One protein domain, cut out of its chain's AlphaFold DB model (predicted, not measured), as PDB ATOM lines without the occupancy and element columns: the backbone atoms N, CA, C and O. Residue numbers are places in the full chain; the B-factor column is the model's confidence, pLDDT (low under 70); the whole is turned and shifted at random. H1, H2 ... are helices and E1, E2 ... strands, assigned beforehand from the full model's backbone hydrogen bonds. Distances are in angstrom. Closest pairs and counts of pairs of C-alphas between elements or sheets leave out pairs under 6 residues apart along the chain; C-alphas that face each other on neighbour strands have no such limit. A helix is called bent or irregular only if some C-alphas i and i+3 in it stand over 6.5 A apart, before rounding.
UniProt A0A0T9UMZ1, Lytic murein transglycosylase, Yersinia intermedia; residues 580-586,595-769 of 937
ATOM      1  N   ASN A 580      50.182 -57.434  80.198       95.50
ATOM      2  CA  ASN A 580      51.576 -57.025  80.009       95.50
ATOM      3  C   ASN A 580      51.783 -55.546  80.346       95.50
ATOM      4  O   ASN A 580      52.723 -55.222  81.065       95.50
ATOM      5  N   TYR A 581      50.860 -54.675  79.935       93.94
ATOM      6  CA  TYR A 581      50.882 -53.262  80.313       93.94
ATOM      7  C   TYR A 581      50.722 -53.035  81.820       93.94
ATOM      8  O   TYR A 581      51.410 -52.190  82.391       93.94
ATOM      9  N   GLN A 582      49.844 -53.792  82.485       92.62
ATOM     10  CA  GLN A 582      49.685 -53.702  83.940       92.62
ATOM     11  C   GLN A 582      50.971 -54.078  84.693       92.62
ATOM     12  O   GLN A 582      51.230 -53.521  85.760       92.62
ATOM     13  N   ASN A 583      51.765 -54.996  84.139       93.81
ATOM     14  CA  ASN A 583      53.040 -55.423  84.716       93.81
ATOM     15  C   ASN A 583      54.200 -54.481  84.352       93.81
ATOM     16  O   ASN A 583      55.055 -54.210  85.192       93.81
ATOM     17  N   ASP A 584      54.232 -53.991  83.113       93.12
ATOM     18  CA  ASP A 584      55.257 -53.097  82.579       93.12
ATOM     19  C   ASP A 584      54.615 -51.995  81.711       93.12
ATOM     20  O   ASP A 584      54.306 -52.225  80.533       93.12
ATOM     21  N   PRO A 585      54.464 -50.769  82.253       88.31
ATOM     22  CA  PRO A 585      53.878 -49.642  81.528       88.31
ATOM     23  C   PRO A 585      54.614 -49.256  80.235       88.31
ATOM     24  O   PRO A 585      54.023 -48.610  79.369       88.31
ATOM     25  N   SER A 586      55.876 -49.669  80.044       88.75
ATOM     26  CA  SER A 586      56.611 -49.417  78.794       88.75
ATOM     27  C   SER A 586      56.013 -50.149  77.583       88.75
ATOM     28  O   SER A 586      56.247 -49.766  76.435       88.75
ATOM     29  N   VAL A 595      44.840 -53.223  70.270       95.81
ATOM     30  CA  VAL A 595      43.464 -52.713  70.258       95.81
ATOM     31  C   VAL A 595      43.111 -52.130  68.890       95.81
ATOM     32  O   VAL A 595      42.056 -52.443  68.348       95.81
ATOM     33  N   LEU A 596      43.973 -51.303  68.295       93.94
ATOM     34  CA  LEU A 596      43.694 -50.684  66.995       93.94
ATOM     35  C   LEU A 596      43.563 -51.713  65.865       93.94
ATOM     36  O   LEU A 596      42.651 -51.593  65.043       93.94
ATOM     37  N   MET A 597      44.415 -52.741  65.848       94.12
ATOM     38  CA  MET A 597      44.305 -53.845  64.891       94.12
ATOM     39  C   MET A 597      42.967 -54.580  65.016       94.12
ATOM     40  O   MET A 597      42.268 -54.788  64.021       94.12
ATOM     41  N   GLU A 598      42.571 -54.931  66.239       94.12
ATOM     42  CA  GLU A 598      41.313 -55.635  66.483       94.12
ATOM     43  C   GLU A 598      40.093 -54.753  66.207       94.12
ATOM     44  O   GLU A 598      39.109 -55.229  65.643       94.12
ATOM     45  N   LYS A 599      40.161 -53.444  66.481       93.69
ATOM     46  CA  LYS A 599      39.121 -52.485  66.069       93.69
ATOM     47  C   LYS A 599      38.906 -52.500  64.566       93.69
ATOM     48  O   LYS A 599      37.757 -52.547  64.125       93.69
ATOM     49  N   GLN A 600      39.991 -52.485  63.791       90.94
ATOM     50  CA  GLN A 600      39.916 -52.533  62.334       90.94
ATOM     51  C   GLN A 600      39.295 -53.849  61.860       90.94
ATOM     52  O   GLN A 600      38.387 -53.827  61.031       90.94
ATOM     53  N   ARG A 601      39.723 -54.987  62.423       91.25
ATOM     54  CA  ARG A 601      39.146 -56.302  62.106       91.25
ATOM     55  C   ARG A 601      37.653 -56.366  62.436       91.25
ATOM     56  O   ARG A 601      36.874 -56.906  61.658       91.25
ATOM     57  N   LEU A 602      37.252 -55.830  63.587       90.88
ATOM     58  CA  LEU A 602      35.879 -55.893  64.092       90.88
ATOM     59  C   LEU A 602      34.944 -54.835  63.487       90.88
ATOM     60  O   LEU A 602      33.724 -54.969  63.627       90.88
ATOM     61  N   GLY A 603      35.495 -53.817  62.818       87.19
ATOM     62  CA  GLY A 603      34.752 -52.706  62.223       87.19
ATOM     63  C   GLY A 603      34.227 -51.691  63.244       87.19
ATOM     64  O   GLY A 603      33.147 -51.139  63.043       87.19
ATOM     65  N   ILE A 604      34.948 -51.477  64.349       91.06
ATOM     66  CA  ILE A 604      34.539 -50.564  65.433       91.06
ATOM     67  C   ILE A 604      34.866 -49.116  65.057       91.06
ATOM     68  O   ILE A 604      36.004 -48.815  64.694       91.06
ATOM     69  N   LYS A 605      33.877 -48.219  65.163       87.75
ATOM     70  CA  LYS A 605      33.981 -46.824  64.701       87.75
ATOM     71  C   LYS A 605      34.504 -45.862  65.764       87.75
ATOM     72  O   LYS A 605      35.160 -44.880  65.410       87.75
ATOM     73  N   ASN A 606      34.216 -46.101  67.045       88.69
ATOM     74  CA  ASN A 606      34.704 -45.255  68.134       88.69
ATOM     75  C   ASN A 606      36.242 -45.137  68.079       88.69
ATOM     76  O   ASN A 606      36.936 -46.132  67.887       88.69
ATOM     77  N   LYS A 607      36.785 -43.922  68.237       88.44
ATOM     78  CA  LYS A 607      38.227 -43.621  68.186       88.44
ATOM     79  C   LYS A 607      38.985 -43.993  69.473       88.44
ATOM     80  O   LYS A 607      40.198 -44.157  69.394       88.44
ATOM     81  N   ASP A 608      38.303 -44.215  70.595       91.56
ATOM     82  CA  ASP A 608      38.894 -44.567  71.896       91.56
ATOM     83  C   ASP A 608      39.709 -45.880  71.816       91.56
ATOM     84  O   ASP A 608      39.321 -46.823  71.119       91.56
ATOM     85  N   VAL A 609      40.870 -45.931  72.476       91.81
ATOM     86  CA  VAL A 609      41.855 -47.027  72.363       91.81
ATOM     87  C   VAL A 609      42.011 -47.773  73.680       91.81
ATOM     88  O   VAL A 609      41.970 -48.997  73.708       91.81
ATOM     89  N   LEU A 610      42.190 -47.058  74.785       94.06
ATOM     90  CA  LEU A 610      42.390 -47.694  76.080       94.06
ATOM     91  C   LEU A 610      41.053 -48.087  76.711       94.06
ATOM     92  O   LEU A 610      40.054 -47.405  76.469       94.06
ATOM     93  N   PRO A 611      41.024 -49.132  77.557       96.06
ATOM     94  CA  PRO A 611      39.888 -49.382  78.432       96.06
ATOM     95  C   PRO A 611      39.556 -48.157  79.284       96.06
ATOM     96  O   PRO A 611      40.455 -47.543  79.867       96.06
ATOM     97  N   ASP A 612      38.272 -47.845  79.437       93.75
ATOM     98  CA  ASP A 612      37.836 -46.717  80.267       93.75
ATOM     99  C   ASP A 612      38.306 -46.842  81.723       93.75
ATOM    100  O   ASP A 612      38.670 -45.850  82.353       93.75
ATOM    101  N   SER A 613      38.348 -48.066  82.256       93.38
ATOM    102  CA  SER A 613      38.882 -48.346  83.593       93.38
ATOM    103  C   SER A 613      40.355 -47.957  83.730       93.38
ATOM    104  O   SER A 613      40.749 -47.424  84.766       93.38
ATOM    105  N   LEU A 614      41.158 -48.176  82.683       91.50
ATOM    106  CA  LEU A 614      42.561 -47.782  82.660       91.50
ATOM    107  C   LEU A 614      42.700 -46.261  82.588       91.50
ATOM    108  O   LEU A 614      43.480 -45.694  83.348       91.50
ATOM    109  N   VAL A 615      41.909 -45.595  81.742       89.50
ATOM    110  CA  VAL A 615      41.894 -44.125  81.676       89.50
ATOM    111  C   VAL A 615      41.521 -43.524  83.032       89.50
ATOM    112  O   VAL A 615      42.198 -42.619  83.508       89.50
ATOM    113  N   ASN A 616      40.505 -44.068  83.704       88.81
ATOM    114  CA  ASN A 616      40.116 -43.619  85.040       88.81
ATOM    115  C   ASN A 616      41.229 -43.846  86.076       88.81
ATOM    116  O   ASN A 616      41.471 -42.971  86.903       88.81
ATOM    117  N   GLY A 617      41.927 -44.985  86.020       86.06
ATOM    118  CA  GLY A 617      43.074 -45.266  86.888       86.06
ATOM    119  C   GLY A 617      44.233 -44.289  86.672       86.06
ATOM    120  O   GLY A 617      44.785 -43.770  87.639       86.06
ATOM    121  N   ILE A 618      44.545 -43.970  85.414       81.44
ATOM    122  CA  ILE A 618      45.539 -42.955  85.039       81.44
ATOM    123  C   ILE A 618      45.151 -41.584  85.608       81.44
ATOM    124  O   ILE A 618      45.967 -40.922  86.246       81.44
ATOM    125  N   LEU A 619      43.897 -41.164  85.419       80.06
ATOM    126  CA  LEU A 619      43.405 -39.879  85.924       80.06
ATOM    127  C   LEU A 619      43.487 -39.802  87.456       80.06
ATOM    128  O   LEU A 619      43.894 -38.775  87.991       80.06
ATOM    129  N   GLN A 620      43.171 -40.893  88.159       80.38
ATOM    130  CA  GLN A 620      43.319 -40.975  89.615       80.38
ATOM    131  C   GLN A 620      44.782 -40.915  90.068       80.38
ATOM    132  O   GLN A 620      45.067 -40.295  91.088       80.38
ATOM    133  N   GLN A 621      45.714 -41.540  89.344       74.56
ATOM    134  CA  GLN A 621      47.147 -41.454  89.654       74.56
ATOM    135  C   GLN A 621      47.675 -40.026  89.487       74.56
ATOM    136  O   GLN A 621      48.391 -39.533  90.359       74.56
ATOM    137  N   ILE A 622      47.268 -39.354  88.407       70.88
ATOM    138  CA  ILE A 622      47.600 -37.948  88.158       70.88
ATOM    139  C   ILE A 622      47.070 -37.063  89.302       70.88
ATOM    140  O   ILE A 622      47.781 -36.180  89.776       70.88
ATOM    141  N   ASP A 623      45.859 -37.323  89.801       68.50
ATOM    142  CA  ASP A 623      45.239 -36.511  90.855       68.50
ATOM    143  C   ASP A 623      45.835 -36.771  92.261       68.50
ATOM    144  O   ASP A 623      46.144 -35.835  93.006       68.50
ATOM    145  N   ASN A 624      46.088 -38.042  92.609       65.81
ATOM    146  CA  ASN A 624      46.490 -38.466  93.959       65.81
ATOM    147  C   ASN A 624      47.943 -38.133  94.345       65.81
ATOM    148  O   ASN A 624      48.251 -38.043  95.536       65.81
ATOM    149  N   ASN A 625      48.854 -37.935  93.388       54.94
ATOM    150  CA  ASN A 625      50.289 -37.901  93.694       54.94
ATOM    151  C   ASN A 625      50.834 -36.562  94.225       54.94
ATOM    152  O   ASN A 625      52.036 -36.466  94.472       54.94
ATOM    153  N   LYS A 626      50.013 -35.516  94.419       53.91
ATOM    154  CA  LYS A 626      50.502 -34.157  94.771       53.91
ATOM    155  C   LYS A 626      51.679 -33.695  93.893       53.91
ATOM    156  O   LYS A 626      52.524 -32.919  94.342       53.91
ATOM    157  N   GLU A 627      51.755 -34.172  92.653       55.56
ATOM    158  CA  GLU A 627      52.817 -33.755  91.749       55.56
ATOM    159  C   GLU A 627      52.701 -32.253  91.511       55.56
ATOM    160  O   GLU A 627      51.603 -31.722  91.318       55.56
ATOM    161  N   GLN A 628      53.835 -31.561  91.594       53.72
ATOM    162  CA  GLN A 628      53.911 -30.111  91.425       53.72
ATOM    163  C   GLN A 628      54.214 -29.694  89.980       53.72
ATOM    164  O   GLN A 628      54.323 -28.499  89.710       53.72
ATOM    165  N   ASP A 629      54.344 -30.656  89.065       58.47
ATOM    166  CA  ASP A 629      54.711 -30.448  87.664       58.47
ATOM    167  C   ASP A 629      53.896 -31.389  86.761       58.47
ATOM    168  O   ASP A 629      53.434 -32.439  87.202       58.47
ATOM    169  N   VAL A 630      53.730 -31.027  85.492       65.25
ATOM    170  CA  VAL A 630      52.996 -31.791  84.466       65.25
ATOM    171  C   VAL A 630      53.796 -32.968  83.890       65.25
ATOM    172  O   VAL A 630      53.383 -33.603  82.917       65.25
ATOM    173  N   ALA A 631      54.951 -33.281  84.479       65.44
ATOM    174  CA  ALA A 631      55.888 -34.286  83.989       65.44
ATOM    175  C   ALA A 631      55.296 -35.708  83.934       65.44
ATOM    176  O   ALA A 631      55.586 -36.425  82.977       65.44
ATOM    177  N   ALA A 632      54.431 -36.123  84.874       65.12
ATOM    178  CA  ALA A 632      53.773 -37.435  84.773       65.12
ATOM    179  C   ALA A 632      52.757 -37.527  83.630       65.12
ATOM    180  O   ALA A 632      52.569 -38.591  83.045       65.12
ATOM    181  N   ILE A 633      52.127 -36.410  83.267       67.69
ATOM    182  CA  ILE A 633      51.216 -36.345  82.119       67.69
ATOM    183  C   ILE A 633      52.020 -36.513  80.818       67.69
ATOM    184  O   ILE A 633      51.596 -37.205  79.895       67.69
ATOM    185  N   GLN A 634      53.215 -35.921  80.757       69.38
ATOM    186  CA  GLN A 634      54.123 -36.047  79.615       69.38
ATOM    187  C   GLN A 634      54.766 -37.440  79.528       69.38
ATOM    188  O   GLN A 634      54.877 -37.996  78.435       69.38
ATOM    189  N   SER A 635      55.156 -38.029  80.663       72.31
ATOM    190  CA  SER A 635      55.732 -39.379  80.711       72.31
ATOM    191  C   SER A 635      54.702 -40.453  80.351       72.31
ATOM    192  O   SER A 635      55.049 -41.424  79.679       72.31
ATOM    193  N   LEU A 636      53.427 -40.250  80.700       75.25
ATOM    194  CA  LEU A 636      52.320 -41.089  80.248       75.25
ATOM    195  C   LEU A 636      52.227 -41.115  78.720       75.25
ATOM    196  O   LEU A 636      52.155 -42.186  78.123       75.25
ATOM    197  N   GLY A 637      52.283 -39.947  78.073       74.06
ATOM    198  CA  GLY A 637      52.265 -39.862  76.616       74.06
ATOM    199  C   GLY A 637      53.390 -40.677  75.966       74.06
ATOM    200  O   GLY A 637      53.161 -41.318  74.941       74.06
ATOM    201  N   GLN A 638      54.584 -40.709  76.564       82.75
ATOM    202  CA  GLN A 638      55.737 -41.439  76.021       82.75
ATOM    203  C   GLN A 638      55.550 -42.964  76.036       82.75
ATOM    204  O   GLN A 638      56.017 -43.637  75.117       82.75
ATOM    205  N   GLN A 639      54.817 -43.509  77.013       87.56
ATOM    206  CA  GLN A 639      54.571 -44.956  77.157       87.56
ATOM    207  C   GLN A 639      53.813 -45.563  75.965       87.56
ATOM    208  O   GLN A 639      53.948 -46.749  75.666       87.56
ATOM    209  N   PHE A 640      53.034 -44.748  75.249       90.50
ATOM    210  CA  PHE A 640      52.230 -45.182  74.102       90.50
ATOM    211  C   PHE A 640      52.898 -44.912  72.743       90.50
ATOM    212  O   PHE A 640      52.331 -45.254  71.702       90.50
ATOM    213  N   GLY A 641      54.110 -44.341  72.734       88.25
ATOM    214  CA  GLY A 641      54.926 -44.139  71.534       88.25
ATOM    215  C   GLY A 641      54.164 -43.445  70.391       88.25
ATOM    216  O   GLY A 641      53.637 -42.352  70.594       88.25
ATOM    217  N   PRO A 642      54.057 -44.049  69.188       87.81
ATOM    218  CA  PRO A 642      53.361 -43.433  68.051       87.81
ATOM    219  C   PRO A 642      51.851 -43.239  68.275       87.81
ATOM    220  O   PRO A 642      51.227 -42.457  67.566       87.81
ATOM    221  N   TYR A 643      51.260 -43.915  69.265       90.75
ATOM    222  CA  TYR A 643      49.836 -43.808  69.604       90.75
ATOM    223  C   TYR A 643      49.551 -42.764  70.688       90.75
ATOM    224  O   TYR A 643      48.396 -42.570  71.068       90.75
ATOM    225  N   SER A 644      50.593 -42.076  71.167       83.75
ATOM    226  CA  SER A 644      50.524 -41.079  72.235       83.75
ATOM    227  C   SER A 644      49.421 -40.047  72.012       83.75
ATOM    228  O   SER A 644      48.590 -39.837  72.887       83.75
ATOM    229  N   GLN A 645      49.344 -39.466  70.811       80.56
ATOM    230  CA  GLN A 645      48.360 -38.430  70.502       80.56
ATOM    231  C   GLN A 645      46.919 -38.927  70.697       80.56
ATOM    232  O   GLN A 645      46.119 -38.263  71.352       80.56
ATOM    233  N   GLN A 646      46.594 -40.109  70.172       82.62
ATOM    234  CA  GLN A 646      45.245 -40.671  70.242       82.62
ATOM    235  C   GLN A 646      44.867 -41.073  71.674       82.62
ATOM    236  O   GLN A 646      43.738 -40.843  72.110       82.62
ATOM    237  N   VAL A 647      45.819 -41.629  72.428       86.38
ATOM    238  CA  VAL A 647      45.626 -41.972  73.842       86.38
ATOM    239  C   VAL A 647      45.428 -40.716  74.687       86.38
ATOM    240  O   VAL A 647      44.480 -40.642  75.468       86.38
ATOM    241  N   MET A 648      46.269 -39.699  74.503       81.50
ATOM    242  CA  MET A 648      46.178 -38.456  75.265       81.50
ATOM    243  C   MET A 648      44.901 -37.678  74.944       81.50
ATOM    244  O   MET A 648      44.308 -37.110  75.856       81.50
ATOM    245  N   GLN A 649      44.406 -37.722  73.704       81.56
ATOM    246  CA  GLN A 649      43.086 -37.182  73.356       81.56
ATOM    247  C   GLN A 649      41.954 -37.879  74.128       81.56
ATOM    248  O   GLN A 649      41.059 -37.211  74.652       81.56
ATOM    249  N   GLN A 650      41.996 -39.211  74.250       86.19
ATOM    250  CA  GLN A 650      41.012 -39.966  75.034       86.19
ATOM    251  C   GLN A 650      41.078 -39.604  76.527       86.19
ATOM    252  O   GLN A 650      40.038 -39.360  77.146       86.19
ATOM    253  N   VAL A 651      42.284 -39.532  77.101       84.25
ATOM    254  CA  VAL A 651      42.507 -39.134  78.504       84.25
ATOM    255  C   VAL A 651      42.014 -37.705  78.738       84.25
ATOM    256  O   VAL A 651      41.276 -37.457  79.690       84.25
ATOM    257  N   GLN A 652      42.329 -36.778  77.831       78.06
ATOM    258  CA  GLN A 652      41.898 -35.384  77.900       78.06
ATOM    259  C   GLN A 652      40.384 -35.237  77.879       78.06
ATOM    260  O   GLN A 652      39.830 -34.549  78.738       78.06
ATOM    261  N   LYS A 653      39.710 -35.929  76.959       79.94
ATOM    262  CA  LYS A 653      38.247 -35.946  76.858       79.94
ATOM    263  C   LYS A 653      37.565 -36.408  78.154       79.94
ATOM    264  O   LYS A 653      36.446 -35.978  78.421       79.94
ATOM    265  N   LYS A 654      38.210 -37.277  78.944       79.69
ATOM    266  CA  LYS A 654      37.673 -37.830  80.204       79.69
ATOM    267  C   LYS A 654      38.215 -37.143  81.470       79.69
ATOM    268  O   LYS A 654      37.774 -37.472  82.567       79.69
ATOM    269  N   SER A 655      39.142 -36.195  81.331       77.06
ATOM    270  CA  SER A 655      39.777 -35.484  82.448       77.06
ATOM    271  C   SER A 655      38.923 -34.339  83.014       77.06
ATOM    272  O   SER A 655      38.023 -33.825  82.351       77.06
ATOM    273  N   GLY A 656      39.207 -33.921  84.254       73.75
ATOM    274  CA  GLY A 656      38.562 -32.757  84.873       73.75
ATOM    275  C   GLY A 656      38.996 -31.414  84.253       73.75
ATOM    276  O   GLY A 656      40.028 -31.359  83.584       73.75
ATOM    277  N   PRO A 657      38.272 -30.303  84.512       73.69
ATOM    278  CA  PRO A 657      38.476 -29.009  83.842       73.69
ATOM    279  C   PRO A 657      39.912 -28.470  83.851       73.69
ATOM    280  O   PRO A 657      40.400 -27.998  82.827       73.69
ATOM    281  N   VAL A 658      40.603 -28.551  84.996       75.94
ATOM    282  CA  VAL A 658      41.989 -28.070  85.134       75.94
ATOM    283  C   VAL A 658      42.931 -28.926  84.293       75.94
ATOM    284  O   VAL A 658      43.709 -28.397  83.507       75.94
ATOM    285  N   LEU A 659      42.823 -30.250  84.422       74.31
ATOM    286  CA  LEU A 659      43.669 -31.207  83.716       74.31
ATOM    287  C   LEU A 659      43.449 -31.124  82.195       74.31
ATOM    288  O   LEU A 659      44.416 -31.149  81.438       74.31
ATOM    289  N   GLN A 660      42.208 -30.903  81.751       76.00
ATOM    290  CA  GLN A 660      41.863 -30.706  80.340       76.00
ATOM    291  C   GLN A 660      42.601 -29.509  79.719       76.00
ATOM    292  O   GLN A 660      43.123 -29.628  78.608       76.00
ATOM    293  N   VAL A 661      42.666 -28.379  80.435       78.88
ATOM    294  CA  VAL A 661      43.368 -27.163  79.988       78.88
ATOM    295  C   VAL A 661      44.881 -27.313  80.122       78.88
ATOM    296  O   VAL A 661      45.609 -26.919  79.218       78.88
ATOM    297  N   VAL A 662      45.358 -27.930  81.206       78.25
ATOM    298  CA  VAL A 662      46.781 -28.223  81.443       78.25
ATOM    299  C   VAL A 662      47.365 -29.120  80.346       78.25
ATOM    300  O   VAL A 662      48.480 -28.876  79.900       78.25
ATOM    301  N   MET A 663      46.611 -30.115  79.873       74.75
ATOM    302  CA  MET A 663      47.012 -30.966  78.744       74.75
ATOM    303  C   MET A 663      46.896 -30.278  77.387       74.75
ATOM    304  O   MET A 663      47.592 -30.668  76.456       74.75
ATOM    305  N   ALA A 664      46.011 -29.288  77.258       74.69
ATOM    306  CA  ALA A 664      45.884 -28.523  76.026       74.69
ATOM    307  C   ALA A 664      46.996 -27.479  75.884       74.69
ATOM    308  O   ALA A 664      47.424 -27.213  74.769       74.69
ATOM    309  N   THR A 665      47.460 -26.877  76.987       76.50
ATOM    310  CA  THR A 665      48.467 -25.815  76.913       76.50
ATOM    311  C   THR A 665      49.863 -26.355  76.618       76.50
ATOM    312  O   THR A 665      50.417 -27.177  77.343       76.50
ATOM    313  N   ASN A 666      50.487 -25.804  75.576       72.19
ATOM    314  CA  ASN A 666      51.878 -26.097  75.226       72.19
ATOM    315  C   ASN A 666      52.892 -25.256  76.025       72.19
ATOM    316  O   ASN A 666      54.084 -25.289  75.719       72.19
ATOM    317  N   ASN A 667      52.451 -24.484  77.029       82.06
ATOM    318  CA  ASN A 667      53.323 -23.660  77.863       82.06
ATOM    319  C   ASN A 667      53.498 -24.274  79.268       82.06
ATOM    320  O   ASN A 667      52.615 -24.116  80.119       82.06
ATOM    321  N   PRO A 668      54.662 -24.885  79.572       77.94
ATOM    322  CA  PRO A 668      54.911 -25.522  80.866       77.94
ATOM    323  C   PRO A 668      54.749 -24.582  82.067       77.94
ATOM    324  O   PRO A 668      54.355 -25.020  83.143       77.94
ATOM    325  N   ARG A 669      55.011 -23.275  81.911       79.31
ATOM    326  CA  ARG A 669      54.884 -22.310  83.019       79.31
ATOM    327  C   ARG A 669      53.429 -22.106  83.423       79.31
ATOM    328  O   ARG A 669      53.128 -22.089  84.615       79.31
ATOM    329  N   ALA A 670      52.543 -21.957  82.443       84.06
ATOM    330  CA  ALA A 670      51.112 -21.824  82.681       84.06
ATOM    331  C   ALA A 670      50.495 -23.140  83.154       84.06
ATOM    332  O   ALA A 670      49.736 -23.141  84.123       84.06
ATOM    333  N   ALA A 671      50.893 -24.251  82.529       81.19
ATOM    334  CA  ALA A 671      50.484 -25.596  82.916       81.19
ATOM    335  C   ALA A 671      50.804 -25.870  84.397       81.19
ATOM    336  O   ALA A 671      49.913 -26.216  85.171       81.19
ATOM    337  N   ASN A 672      52.041 -25.590  84.825       81.12
ATOM    338  CA  ASN A 672      52.483 -25.788  86.208       81.12
ATOM    339  C   ASN A 672      51.809 -24.833  87.191       81.12
ATOM    340  O   ASN A 672      51.424 -25.250  88.280       81.12
ATOM    341  N   ALA A 673      51.608 -23.566  86.815       84.00
ATOM    342  CA  ALA A 673      50.926 -22.603  87.676       84.00
ATOM    343  C   ALA A 673      49.469 -23.010  87.963       84.00
ATOM    344  O   ALA A 673      49.028 -22.938  89.114       84.00
ATOM    345  N   LEU A 674      48.740 -23.466  86.941       85.81
ATOM    346  CA  LEU A 674      47.374 -23.974  87.086       85.81
ATOM    347  C   LEU A 674      47.343 -25.278  87.887       85.81
ATOM    348  O   LEU A 674      46.530 -25.422  88.800       85.81
ATOM    349  N   TRP A 675      48.261 -26.195  87.588       80.75
ATOM    350  CA  TRP A 675      48.343 -27.502  88.231       80.75
ATOM    351  C   TRP A 675      48.669 -27.424  89.729       80.75
ATOM    352  O   TRP A 675      48.027 -28.096  90.541       80.75
ATOM    353  N   GLN A 676      49.611 -26.561  90.122       81.94
ATOM    354  CA  GLN A 676      49.991 -26.341  91.525       81.94
ATOM    355  C   GLN A 676      48.872 -25.701  92.356       81.94
ATOM    356  O   GLN A 676      48.806 -25.910  93.563       81.94
ATOM    357  N   ASN A 677      47.984 -24.936  91.716       82.94
ATOM    358  CA  ASN A 677      46.889 -24.226  92.380       82.94
ATOM    359  C   ASN A 677      45.523 -24.878  92.130       82.94
ATOM    360  O   ASN A 677      44.495 -24.232  92.343       82.94
ATOM    361  N   ARG A 678      45.484 -26.133  91.663       81.94
ATOM    362  CA  ARG A 678      44.241 -26.818  91.274       81.94
ATOM    363  C   ARG A 678      43.240 -26.949  92.426       81.94
ATOM    364  O   ARG A 678      42.053 -26.703  92.214       81.94
ATOM    365  N   ASP A 679      43.740 -27.203  93.636       79.50
ATOM    366  CA  ASP A 679      42.939 -27.384  94.856       79.50
ATOM    367  C   ASP A 679      42.435 -26.062  95.455       79.50
ATOM    368  O   ASP A 679      41.549 -26.052  96.313       79.50
ATOM    369  N   VAL A 680      42.979 -24.925  95.009       84.12
ATOM    370  CA  VAL A 680      42.525 -23.603  95.450       84.12
ATOM    371  C   VAL A 680      41.263 -23.236  94.678       84.12
ATOM    372  O   VAL A 680      41.235 -23.282  93.446       84.12
ATOM    373  N   LYS A 681      40.197 -22.834  95.377       85.94
ATOM    374  CA  LYS A 681      38.964 -22.408  94.705       85.94
ATOM    375  C   LYS A 681      39.224 -21.126  93.915       85.94
ATOM    376  O   LYS A 681      39.846 -20.194  94.424       85.94
ATOM    377  N   THR A 682      38.659 -21.023  92.710       87.81
ATOM    378  CA  THR A 682      38.748 -19.808  91.879       87.81
ATOM    379  C   THR A 682      38.315 -18.551  92.647       87.81
ATOM    380  O   THR A 682      38.928 -17.497  92.502       87.81
ATOM    381  N   ALA A 683      37.296 -18.663  93.508       86.56
ATOM    382  CA  ALA A 683      36.815 -17.562  94.343       86.56
ATOM    383  C   ALA A 683      37.861 -17.062  95.357       86.56
ATOM    384  O   ALA A 683      37.947 -15.856  95.584       86.56
ATOM    385  N   ASP A 684      38.681 -17.956  95.914       89.56
ATOM    386  CA  ASP A 684      39.715 -17.604  96.893       89.56
ATOM    387  C   ASP A 684      40.892 -16.902  96.196       89.56
ATOM    388  O   ASP A 684      41.362 -15.858  96.658       89.56
ATOM    389  N   LEU A 685      41.299 -17.398  95.017       89.44
ATOM    390  CA  LEU A 685      42.277 -16.717  94.156       89.44
ATOM    391  C   LEU A 685      41.786 -15.315  93.772       89.44
ATOM    392  O   LEU A 685      42.516 -14.337  93.944       89.44
ATOM    393  N   ARG A 686      40.522 -15.195  93.347       90.19
ATOM    394  CA  ARG A 686      39.887 -13.911  93.018       90.19
ATOM    395  C   ARG A 686      39.828 -12.960  94.222       90.19
ATOM    396  O   ARG A 686      40.076 -11.767  94.076       90.19
ATOM    397  N   GLY A 687      39.502 -13.464  95.413       86.88
ATOM    398  CA  GLY A 687      39.425 -12.663  96.639       86.88
ATOM    399  C   GLY A 687      40.786 -12.156  97.121       86.88
ATOM    400  O   GLY A 687      40.898 -11.027  97.605       86.88
ATOM    401  N   SER A 688      41.839 -12.956  96.939       84.81
ATOM    402  CA  SER A 688      43.194 -12.612  97.382       84.81
ATOM    403  C   SER A 688      43.775 -11.382  96.668       84.81
ATOM    404  O   SER A 688      44.362 -10.520  97.317       84.81
ATOM    405  N   ILE A 689      43.545 -11.236  95.358       84.81
ATOM    406  CA  ILE A 689      44.012 -10.069  94.592       84.81
ATOM    407  C   ILE A 689      43.213  -8.802  94.923       84.81
ATOM    408  O   ILE A 689      43.767  -7.705  94.914       84.81
ATOM    409  N   ASN A 690      41.934  -8.945  95.289       78.69
ATOM    410  CA  ASN A 690      41.077  -7.815  95.660       78.69
ATOM    411  C   ASN A 690      41.394  -7.280  97.067       78.69
ATOM    412  O   ASN A 690      41.119  -6.127  97.381       78.69
ATOM    413  N   SER A 691      42.003  -8.124  97.906       67.50
ATOM    414  CA  SER A 691      42.502  -7.749  99.233       67.50
ATOM    415  C   SER A 691      43.765  -6.876  99.149       67.50
ATOM    416  O   SER A 691      44.039  -6.114 100.070       67.50
ATOM    417  N   ALA A 692      44.522  -6.966  98.045       62.94
ATOM    418  CA  ALA A 692      45.712  -6.151  97.775       62.94
ATOM    419  C   ALA A 692      45.381  -4.797  97.112       62.94
ATOM    420  O   ALA A 692      46.102  -3.822  97.315       62.94
ATOM    421  N   SER A 693      44.294  -4.721  96.333       72.31
ATOM    422  CA  SER A 693      43.775  -3.488  95.728       72.31
ATOM    423  C   SER A 693      42.293  -3.652  95.371       72.31
ATOM    424  O   SER A 693      41.924  -4.573  94.643       72.31
ATOM    425  N   SER A 694      41.437  -2.755  95.867       74.75
ATOM    426  CA  SER A 694      39.991  -2.790  95.607       74.75
ATOM    427  C   SER A 694      39.688  -2.564  94.119       74.75
ATOM    428  O   SER A 694      40.144  -1.578  93.541       74.75
ATOM    429  N   GLY A 695      38.918  -3.462  93.496       80.38
ATOM    430  CA  GLY A 695      38.559  -3.406  92.071       80.38
ATOM    431  C   GLY A 695      39.533  -4.145  91.142       80.38
ATOM    432  O   GLY A 695      39.331  -4.183  89.922       80.38
ATOM    433  N   ALA A 696      40.594  -4.746  91.692       84.56
ATOM    434  CA  ALA A 696      41.590  -5.487  90.920       84.56
ATOM    435  C   ALA A 696      41.003  -6.756  90.287       84.56
ATOM    436  O   ALA A 696      41.340  -7.088  89.151       84.56
ATOM    437  N   ALA A 697      40.095  -7.441  90.988       86.62
ATOM    438  CA  ALA A 697      39.456  -8.654  90.485       86.62
ATOM    439  C   ALA A 697      38.505  -8.377  89.308       86.62
ATOM    440  O   ALA A 697      38.508  -9.110  88.323       86.62
ATOM    441  N   GLU A 698      37.715  -7.305  89.386       90.62
ATOM    442  CA  GLU A 698      36.815  -6.870  88.312       90.62
ATOM    443  C   GLU A 698      37.601  -6.423  87.071       90.62
ATOM    444  O   GLU A 698      37.209  -6.727  85.942       90.62
ATOM    445  N   SER A 699      38.738  -5.755  87.285       90.12
ATOM    446  CA  SER A 699      39.655  -5.371  86.209       90.12
ATOM    447  C   SER A 699      40.255  -6.607  85.532       90.12
ATOM    448  O   SER A 699      40.215  -6.710  84.313       90.12
ATOM    449  N   ALA A 700      40.723  -7.591  86.306       92.06
ATOM    450  CA  ALA A 700      41.244  -8.858  85.789       92.06
ATOM    451  C   ALA A 700      40.213  -9.626  84.945       92.06
ATOM    452  O   ALA A 700      40.530 -10.116  83.863       92.06
ATOM    453  N   ASP A 701      38.969  -9.704  85.430       93.50
ATOM    454  CA  ASP A 701      37.861 -10.360  84.731       93.50
ATOM    455  C   ASP A 701      37.538  -9.665  83.401       93.50
ATOM    456  O   ASP A 701      37.333 -10.330  82.383       93.50
ATOM    457  N   THR A 702      37.529  -8.329  83.404       95.00
ATOM    458  CA  THR A 702      37.247  -7.510  82.218       95.00
ATOM    459  C   THR A 702      38.361  -7.625  81.179       95.00
ATOM    460  O   THR A 702      38.081  -7.837  79.999       95.00
ATOM    461  N   GLU A 703      39.621  -7.533  81.607       95.88
ATOM    462  CA  GLU A 703      40.783  -7.649  80.724       95.88
ATOM    463  C   GLU A 703      40.880  -9.055  80.115       95.88
ATOM    464  O   GLU A 703      41.065  -9.181  78.905       95.88
ATOM    465  N   TRP A 704      40.657 -10.122  80.897       95.62
ATOM    466  CA  TRP A 704      40.607 -11.487  80.358       95.62
ATOM    467  C   TRP A 704      39.487 -11.660  79.326       95.62
ATOM    468  O   TRP A 704      39.717 -12.205  78.244       95.62
ATOM    469  N   ALA A 705      38.276 -11.182  79.634       94.88
ATOM    470  CA  ALA A 705      37.150 -11.253  78.706       94.88
ATOM    471  C   ALA A 705      37.432 -10.483  77.404       94.88
ATOM    472  O   ALA A 705      37.029 -10.930  76.333       94.88
ATOM    473  N   SER A 706      38.152  -9.359  77.489       94.56
ATOM    474  CA  SER A 706      38.590  -8.580  76.330       94.56
ATOM    475  C   SER A 706      39.592  -9.357  75.468       94.56
ATOM    476  O   SER A 706      39.355  -9.541  74.275       94.56
ATOM    477  N   GLN A 707      40.664  -9.884  76.073       94.12
ATOM    478  CA  GLN A 707      41.724 -10.616  75.363       94.12
ATOM    479  C   GLN A 707      41.221 -11.909  74.712       94.12
ATOM    480  O   GLN A 707      41.625 -12.267  73.610       94.12
ATOM    481  N   SER A 708      40.315 -12.615  75.388       94.25
ATOM    482  CA  SER A 708      39.820 -13.919  74.944       94.25
ATOM    483  C   SER A 708      38.554 -13.860  74.085       94.25
ATOM    484  O   SER A 708      38.064 -14.903  73.644       94.25
ATOM    485  N   LYS A 709      38.035 -12.655  73.811       93.81
ATOM    486  CA  LYS A 709      36.777 -12.427  73.091       93.81
ATOM    487  C   LYS A 709      36.722 -13.174  71.761       93.81
ATOM    488  O   LYS A 709      35.784 -13.939  71.533       93.81
ATOM    489  N   ASP A 710      37.732 -12.993  70.916       90.56
ATOM    490  CA  ASP A 710      37.740 -13.572  69.571       90.56
ATOM    491  C   ASP A 710      37.833 -15.097  69.628       90.56
ATOM    492  O   ASP A 710      37.122 -15.785  68.904       90.56
ATOM    493  N   PHE A 711      38.628 -15.644  70.552       92.81
ATOM    494  CA  PHE A 711      38.699 -17.088  70.762       92.81
ATOM    495  C   PHE A 711      37.367 -17.661  71.259       92.81
ATOM    496  O   PHE A 711      36.901 -18.678  70.740       92.81
ATOM    497  N   SER A 712      36.721 -16.990  72.218       92.44
ATOM    498  CA  SER A 712      35.431 -17.414  72.771       92.44
ATOM    499  C   SER A 712      34.351 -17.523  71.692       92.44
ATOM    500  O   SER A 712      33.591 -18.491  71.686       92.44
ATOM    501  N   ALA A 713      34.343 -16.607  70.716       89.56
ATOM    502  CA  ALA A 713      33.412 -16.637  69.593       89.56
ATOM    503  C   ALA A 713      33.574 -17.914  68.749       89.56
ATOM    504  O   ALA A 713      32.576 -18.533  68.377       89.56
ATOM    505  N   THR A 714      34.814 -18.375  68.539       91.69
ATOM    506  CA  THR A 714      35.083 -19.623  67.799       91.69
ATOM    507  C   THR A 714      34.605 -20.881  68.528       91.69
ATOM    508  O   THR A 714      34.311 -21.894  67.898       91.69
ATOM    509  N   MET A 715      34.515 -20.832  69.860       88.38
ATOM    510  CA  MET A 715      34.067 -21.958  70.683       88.38
ATOM    511  C   MET A 715      32.550 -21.973  70.864       88.38
ATOM    512  O   MET A 715      31.952 -23.042  70.932       88.38
ATOM    513  N   VAL A 716      31.914 -20.802  70.943       83.94
ATOM    514  CA  VAL A 716      30.450 -20.693  71.047       83.94
ATOM    515  C   VAL A 716      29.767 -21.160  69.758       83.94
ATOM    516  O   VAL A 716      28.733 -21.818  69.837       83.94
ATOM    517  N   GLY A 717      30.360 -20.879  68.591       76.56
ATOM    518  CA  GLY A 717      29.852 -21.359  67.299       76.56
ATOM    519  C   GLY A 717      30.040 -22.865  67.078       76.56
ATOM    520  O   GLY A 717      29.306 -23.481  66.310       76.56
ATOM    521  N   GLN A 718      30.990 -23.489  67.779       84.31
ATOM    522  CA  GLN A 718      31.264 -24.916  67.658       84.31
ATOM    523  C   GLN A 718      30.233 -25.746  68.451       84.31
ATOM    524  O   GLN A 718      30.094 -25.560  69.666       84.31
ATOM    525  N   PRO A 719      29.557 -26.737  67.834       76.75
ATOM    526  CA  PRO A 719      28.703 -27.670  68.565       76.75
ATOM    527  C   PRO A 719      29.462 -28.362  69.708       76.75
ATOM    528  O   PRO A 719      30.473 -29.028  69.489       76.75
ATOM    529  N   GLY A 720      28.985 -28.184  70.945       75.62
ATOM    530  CA  GLY A 720      29.646 -28.705  72.149       75.62
ATOM    531  C   GLY A 720      30.862 -27.899  72.632       75.62
ATOM    532  O   GLY A 720      31.508 -28.312  73.593       75.62
ATOM    533  N   GLY A 721      31.165 -26.748  72.023       80.94
ATOM    534  CA  GLY A 721      32.305 -25.909  72.396       80.94
ATOM    535  C   GLY A 721      32.083 -25.057  73.652       80.94
ATOM    536  O   GLY A 721      33.047 -24.744  74.343       80.94
ATOM    537  N   VAL A 722      30.834 -24.754  74.032       84.88
ATOM    538  CA  VAL A 722      30.519 -23.943  75.231       84.88
ATOM    539  C   VAL A 722      31.039 -24.560  76.545       84.88
ATOM    540  O   VAL A 722      31.698 -23.847  77.300       84.88
ATOM    541  N   PRO A 723      30.821 -25.858  76.852       80.75
ATOM    542  CA  PRO A 723      31.411 -26.481  78.040       80.75
ATOM    543  C   PRO A 723      32.943 -26.441  78.052       80.75
ATOM    544  O   PRO A 723      33.542 -26.184  79.093       80.75
ATOM    545  N   VAL A 724      33.575 -26.651  76.893       81.50
ATOM    546  CA  VAL A 724      35.037 -26.595  76.756       81.50
ATOM    547  C   VAL A 724      35.526 -25.168  77.005       81.50
ATOM    548  O   VAL A 724      36.428 -24.959  77.813       81.50
ATOM    549  N   TRP A 725      34.875 -24.172  76.402       89.06
ATOM    550  CA  TRP A 725      35.158 -22.759  76.640       89.06
ATOM    551  C   TRP A 725      35.027 -22.382  78.113       89.06
ATOM    552  O   TRP A 725      35.905 -21.707  78.631       89.06
ATOM    553  N   ASN A 726      33.992 -22.845  78.817       89.19
ATOM    554  CA  ASN A 726      33.833 -22.552  80.242       89.19
ATOM    555  C   ASN A 726      35.044 -23.015  81.068       89.19
ATOM    556  O   ASN A 726      35.473 -22.292  81.967       89.19
ATOM    557  N   ASN A 727      35.632 -24.167  80.725       86.81
ATOM    558  CA  ASN A 727      36.839 -24.668  81.383       86.81
ATOM    559  C   ASN A 727      38.050 -23.773  81.083       86.81
ATOM    560  O   ASN A 727      38.724 -23.331  82.014       86.81
ATOM    561  N   PHE A 728      38.291 -23.444  79.809       88.25
ATOM    562  CA  PHE A 728      39.371 -22.533  79.404       88.25
ATOM    563  C   PHE A 728      39.208 -21.125  79.986       88.25
ATOM    564  O   PHE A 728      40.187 -20.516  80.407       88.25
ATOM    565  N   ASN A 729      37.979 -20.625  80.058       92.06
ATOM    566  CA  ASN A 729      37.641 -19.325  80.616       92.06
ATOM    567  C   ASN A 729      37.896 -19.277  82.129       92.06
ATOM    568  O   ASN A 729      38.509 -18.329  82.615       92.06
ATOM    569  N   ASP A 730      37.478 -20.303  82.880       91.19
ATOM    570  CA  ASP A 730      37.772 -20.392  84.315       91.19
ATOM    571  C   ASP A 730      39.284 -20.483  84.566       91.19
ATOM    572  O   ASP A 730      39.825 -19.710  85.359       91.19
ATOM    573  N   GLN A 731      39.993 -21.356  83.840       91.31
ATOM    574  CA  GLN A 731      41.441 -21.510  84.012       91.31
ATOM    575  C   GLN A 731      42.221 -20.266  83.567       91.31
ATOM    576  O   GLN A 731      43.178 -19.872  84.229       91.31
ATOM    577  N   GLY A 732      41.794 -19.586  82.505       92.12
ATOM    578  CA  GLY A 732      42.403 -18.337  82.055       92.12
ATOM    579  C   GLY A 732      42.283 -17.203  83.066       92.12
ATOM    580  O   GLY A 732      43.270 -16.525  83.367       92.12
ATOM    581  N   ARG A 733      41.110 -17.063  83.691       93.50
ATOM    582  CA  ARG A 733      40.910 -16.131  84.812       93.50
ATOM    583  C   ARG A 733      41.779 -16.501  86.009       93.50
ATOM    584  O   ARG A 733      42.442 -15.630  86.566       93.50
ATOM    585  N   ARG A 734      41.853 -17.788  86.369       94.06
ATOM    586  CA  ARG A 734      42.736 -18.264  87.451       94.06
ATOM    587  C   ARG A 734      44.195 -17.915  87.183       94.06
ATOM    588  O   ARG A 734      44.846 -17.367  88.069       94.06
ATOM    589  N   LEU A 735      44.701 -18.177  85.978       93.69
ATOM    590  CA  LEU A 735      46.079 -17.838  85.621       93.69
ATOM    591  C   LEU A 735      46.316 -16.322  85.643       93.69
ATOM    592  O   LEU A 735      47.355 -15.879  86.126       93.69
ATOM    593  N   THR A 736      45.330 -15.531  85.212       94.50
ATOM    594  CA  THR A 736      45.361 -14.064  85.316       94.50
ATOM    595  C   THR A 736      45.512 -13.625  86.776       94.50
ATOM    596  O   THR A 736      46.408 -12.843  87.092       94.50
ATOM    597  N   TYR A 737      44.718 -14.180  87.698       94.38
ATOM    598  CA  TYR A 737      44.833 -13.870  89.129       94.38
ATOM    599  C   TYR A 737      46.199 -14.269  89.700       94.38
ATOM    600  O   TYR A 737      46.812 -13.493  90.431       94.38
ATOM    601  N   LEU A 738      46.707 -15.451  89.338       92.69
ATOM    602  CA  LEU A 738      48.027 -15.931  89.765       92.69
ATOM    603  C   LEU A 738      49.163 -15.037  89.244       92.69
ATOM    604  O   LEU A 738      50.139 -14.799  89.951       92.69
ATOM    605  N   ASN A 739      49.047 -14.521  88.021       92.81
ATOM    606  CA  ASN A 739      50.005 -13.574  87.451       92.81
ATOM    607  C   ASN A 739      49.947 -12.209  88.158       92.81
ATOM    608  O   ASN A 739      50.990 -11.617  88.437       92.81
ATOM    609  N   MET A 740      48.756 -11.743  88.543       92.19
ATOM    610  CA  MET A 740      48.599 -10.520  89.343       92.19
ATOM    611  C   MET A 740      49.166 -10.655  90.759       92.19
ATOM    612  O   MET A 740      49.799  -9.724  91.249       92.19
ATOM    613  N   GLN A 741      49.029 -11.818  91.405       89.38
ATOM    614  CA  GLN A 741      49.691 -12.088  92.692       89.38
ATOM    615  C   GLN A 741      51.223 -11.984  92.602       89.38
ATOM    616  O   GLN A 741      51.880 -11.678  93.594       89.38
ATOM    617  N   LYS A 742      51.797 -12.202  91.411       88.50
ATOM    618  CA  LYS A 742      53.232 -12.025  91.130       88.50
ATOM    619  C   LYS A 742      53.611 -10.570  90.808       88.50
ATOM    620  O   LYS A 742      54.760 -10.316  90.456       88.50
ATOM    621  N   GLY A 743      52.676  -9.625  90.927       87.00
ATOM    622  CA  GLY A 743      52.906  -8.188  90.759       87.00
ATOM    623  C   GLY A 743      52.598  -7.626  89.367       87.00
ATOM    624  O   GLY A 743      52.911  -6.465  89.116       87.00
ATOM    625  N   MET A 744      52.000  -8.407  88.459       91.75
ATOM    626  CA  MET A 744      51.585  -7.908  87.140       91.75
ATOM    627  C   MET A 744      50.328  -7.029  87.226       91.75
ATOM    628  O   MET A 744      49.457  -7.252  88.070       91.75
ATOM    629  N   SER A 745      50.206  -6.060  86.312       91.88
ATOM    630  CA  SER A 745      48.957  -5.312  86.119       91.88
ATOM    631  C   SER A 745      47.853  -6.235  85.583       91.88
ATOM    632  O   SER A 745      48.148  -7.277  84.999       91.88
ATOM    633  N   ALA A 746      46.578  -5.868  85.747       90.88
ATOM    634  CA  ALA A 746      45.464  -6.685  85.249       90.88
ATOM    635  C   ALA A 746      45.535  -6.923  83.727       90.88
ATOM    636  O   ALA A 746      45.292  -8.040  83.275       90.88
ATOM    637  N   SER A 747      45.922  -5.902  82.955       91.50
ATOM    638  CA  SER A 747      46.020  -5.997  81.493       91.50
ATOM    639  C   SER A 747      47.206  -6.862  81.055       91.50
ATOM    640  O   SER A 747      47.031  -7.782  80.253       91.50
ATOM    641  N   ASP A 748      48.391  -6.664  81.652       93.88
ATOM    642  CA  ASP A 748      49.574  -7.487  81.351       93.88
ATOM    643  C   ASP A 748      49.362  -8.945  81.775       93.88
ATOM    644  O   ASP A 748      49.705  -9.870  81.039       93.88
ATOM    645  N   ALA A 749      48.746  -9.163  82.942       94.00
ATOM    646  CA  ALA A 749      48.448 -10.493  83.462       94.00
ATOM    647  C   ALA A 749      47.464 -11.256  82.568       94.00
ATOM    648  O   ALA A 749      47.688 -12.439  82.302       94.00
ATOM    649  N   ALA A 750      46.399 -10.591  82.104       94.00
ATOM    650  CA  ALA A 750      45.397 -11.178  81.220       94.00
ATOM    651  C   ALA A 750      45.966 -11.450  79.822       94.00
ATOM    652  O   ALA A 750      45.725 -12.518  79.261       94.00
ATOM    653  N   SER A 751      46.767 -10.524  79.284       93.56
ATOM    654  CA  SER A 751      47.470 -10.695  78.010       93.56
ATOM    655  C   SER A 751      48.439 -11.880  78.063       93.56
ATOM    656  O   SER A 751      48.382 -12.768  77.212       93.56
ATOM    657  N   GLN A 752      49.261 -11.972  79.115       92.19
ATOM    658  CA  GLN A 752      50.175 -13.098  79.315       92.19
ATOM    659  C   GLN A 752      49.414 -14.422  79.475       92.19
ATOM    660  O   GLN A 752      49.758 -15.407  78.826       92.19
ATOM    661  N   ALA A 753      48.352 -14.449  80.288       92.94
ATOM    662  CA  ALA A 753      47.531 -15.645  80.467       92.94
ATOM    663  C   ALA A 753      46.875 -16.094  79.149       92.94
ATOM    664  O   ALA A 753      46.823 -17.292  78.866       92.94
ATOM    665  N   TYR A 754      46.412 -15.147  78.326       93.50
ATOM    666  CA  TYR A 754      45.845 -15.444  77.013       93.50
ATOM    667  C   TYR A 754      46.897 -16.039  76.081       93.50
ATOM    668  O   TYR A 754      46.645 -17.083  75.484       93.50
ATOM    669  N   GLN A 755      48.085 -15.438  75.989       91.06
ATOM    670  CA  GLN A 755      49.175 -15.961  75.158       91.06
ATOM    671  C   GLN A 755      49.610 -17.364  75.593       91.06
ATOM    672  O   GLN A 755      49.804 -18.244  74.752       91.06
ATOM    673  N   ASP A 756      49.704 -17.599  76.900       89.06
ATOM    674  CA  ASP A 756      50.169 -18.875  77.434       89.06
ATOM    675  C   ASP A 756      49.166 -20.019  77.221       89.06
ATOM    676  O   ASP A 756      49.567 -21.154  76.952       89.06
ATOM    677  N   ILE A 757      47.863 -19.744  77.327       88.44
ATOM    678  CA  ILE A 757      46.826 -20.781  77.232       88.44
ATOM    679  C   ILE A 757      46.291 -20.929  75.803       88.44
ATOM    680  O   ILE A 757      46.008 -22.053  75.393       88.44
ATOM    681  N   LEU A 758      46.155 -19.833  75.049       89.75
ATOM    682  CA  LEU A 758      45.417 -19.792  73.779       89.75
ATOM    683  C   LEU A 758      46.225 -19.164  72.632       89.75
ATOM    684  O   LEU A 758      46.399 -19.789  71.588       89.75
ATOM    685  N   GLY A 759      46.740 -17.947  72.816       85.69
ATOM    686  CA  GLY A 759      47.308 -17.124  71.739       85.69
ATOM    687  C   GLY A 759      48.560 -17.705  71.073       85.69
ATOM    688  O   GLY A 759      48.768 -17.505  69.881       85.69
ATOM    689  N   SER A 760      49.359 -18.488  71.801       85.81
ATOM    690  CA  SER A 760      50.517 -19.203  71.239       85.81
ATOM    691  C   SER A 760      50.147 -20.438  70.411       85.81
ATOM    692  O   SER A 760      50.983 -20.964  69.677       85.81
ATOM    693  N   GLN A 761      48.911 -20.923  70.534       84.88
ATOM    694  CA  GLN A 761      48.468 -22.196  69.962       84.88
ATOM    695  C   GLN A 761      47.441 -22.025  68.852       84.88
ATOM    696  O   GLN A 761      47.335 -22.901  67.995       84.88
ATOM    697  N   TYR A 762      46.710 -20.911  68.845       90.25
ATOM    698  CA  TYR A 762      45.633 -20.674  67.898       90.25
ATOM    699  C   TYR A 762      45.701 -19.275  67.311       90.25
ATOM    700  O   TYR A 762      45.958 -18.291  67.998       90.25
ATOM    701  N   GLN A 763      45.366 -19.200  66.030       91.50
ATOM    702  CA  GLN A 763      44.994 -17.960  65.365       91.50
ATOM    703  C   GLN A 763      43.477 -17.964  65.166       91.50
ATOM    704  O   GLN A 763      42.911 -18.986  64.784       91.50
ATOM    705  N   THR A 764      42.801 -16.848  65.418       92.69
ATOM    706  CA  THR A 764      41.338 -16.744  65.321       92.69
ATOM    707  C   THR A 764      40.932 -15.916  64.107       92.69
ATOM    708  O   THR A 764      41.585 -14.930  63.761       92.69
ATOM    709  N   LYS A 765      39.842 -16.311  63.444       90.31
ATOM    710  CA  LYS A 765      39.232 -15.549  62.354       90.31
ATOM    711  C   LYS A 765      37.720 -15.750  62.357       90.31
ATOM    712  O   LYS A 765      37.220 -16.806  61.990       90.31
ATOM    713  N   GLY A 766      36.986 -14.712  62.760       88.81
ATOM    714  CA  GLY A 766      35.527 -14.773  62.858       88.81
ATOM    715  C   GLY A 766      35.074 -15.897  63.793       88.81
ATOM    716  O   GLY A 766      35.371 -15.876  64.984       88.81
ATOM    717  N   THR A 767      34.371 -16.882  63.242       90.38
ATOM    718  CA  THR A 767      33.762 -18.014  63.960       90.38
ATOM    719  C   THR A 767      34.634 -19.268  64.014       90.38
ATOM    720  O   THR A 767      34.216 -20.284  64.567       90.38
ATOM    721  N   TRP A 768      35.853 -19.226  63.475       93.44
ATOM    722  CA  TRP A 768      36.764 -20.366  63.484       93.44
ATOM    723  C   TRP A 768      38.167 -19.991  63.950       93.44
ATOM    724  O   TRP A 768      38.598 -18.837  63.922       93.44
ATOM    725  N   ARG A 769      38.882 -21.010  64.416       93.44
ATOM    726  CA  ARG A 769      40.275 -20.945  64.856       93.44
ATOM    727  C   ARG A 769      41.127 -21.919  64.053       93.44
ATOM    728  O   ARG A 769      40.668 -23.000  63.687       93.44
TER     729      ARG A 769
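What this domain is: This is residues 580 to 586 and 595 to 769 of the 937 residues of the protein "Lytic murein transglycosylase" of Yersinia intermedia (UniProt A0A0T9UMZ1). Two lobes of mostly crossed helices stand end to end: a smaller one of H3, H4 and H5, and a larger one in which H7, H8, H9, H10 and H12 pack round the long H11. H6 lies in the middle and joins them, touching both H5 and H11; H1 and H2 lie beyond the smaller lobe, touching no helix, and strand E1 packs on H10. The printed part has 182 residues with twelve named helices, H1 to H12, then the one strand E1: mostly helix. It is compact, with a radius of gyration of the C-alphas of 18.4 A, yet elongated, spanning 61 by 39 by 22 A.

How they stand to each other: Start at H1, residues 580 to 583, which is apart from H2, residues 595 to 602. In H3, residues 612 to 624, look at 615 to 619, which alone touch H5, residues 641 to 654, about perpendicular at 80 degrees; the closest C-alphas, of Val 615 and Val 651, are 5.9 A apart. H4, residues 631 to 639, touches residues 644 to 648 of H5 alone, closest at the C-alphas of Gly 637 and Ser 644, 4.9 A. H6, residues 657 to 664, forms a helical hairpin with H7, residues 668 to 676, at a shallow tilt of 18 degrees; the closest C-alphas, of Val 662 and Ala 671, are 4.8 A apart. Next come H8, residues 682 to 692, H9, residues 696 to 707, and H10, residues 709 to 716. The hub is H11, residues 721 to 741, touching H6, H7, H8, H9, H10 and H12, residues 746 to 759. H11 and H12 form a helical hairpin at a steep tilt of 44 degrees, the closest C-alphas, of Thr 736 and Ala 750, being 5.0 A apart. E1, residues 762 to 765, pairs with no named strand, but its residues 764 to 765 pair antiparallel with 768 to 769. Every O i to N i+4 pair is within hydrogen-bond range in H2, H3, H4, H6, H7, H9, H10 and H11; H5 has 8 of 10, H8 4 of 7, H12 9 of 10, and H1 is too short for one.

Where its parts are: Find C-alpha 580 at (51.576, -57.025, 80.009), where H1 begins. H11 runs 30.1 A from C-alpha 721 at (32.305, -25.909, 72.396); H5 runs 20.3 A and H3 18.2 A. H5 is irregular, C-alphas 642 and 645 being 7.5 A apart, and H12 only just, with 756 and 759 6.6 A apart. E1 ends at C-alpha 765, (39.232, -15.549, 62.354).

The domain as a whole: The C-alphas farthest apart, of Arg 601 and Ser 694, are 63.1 A apart. Residues 587 to 594 are not printed, and C-alphas 586 and 595 are 16.0 A apart across this cut. Of the links printed whole, none is long. Look for pLDDT under 70 at residues 623 to 634 and 691 to 692.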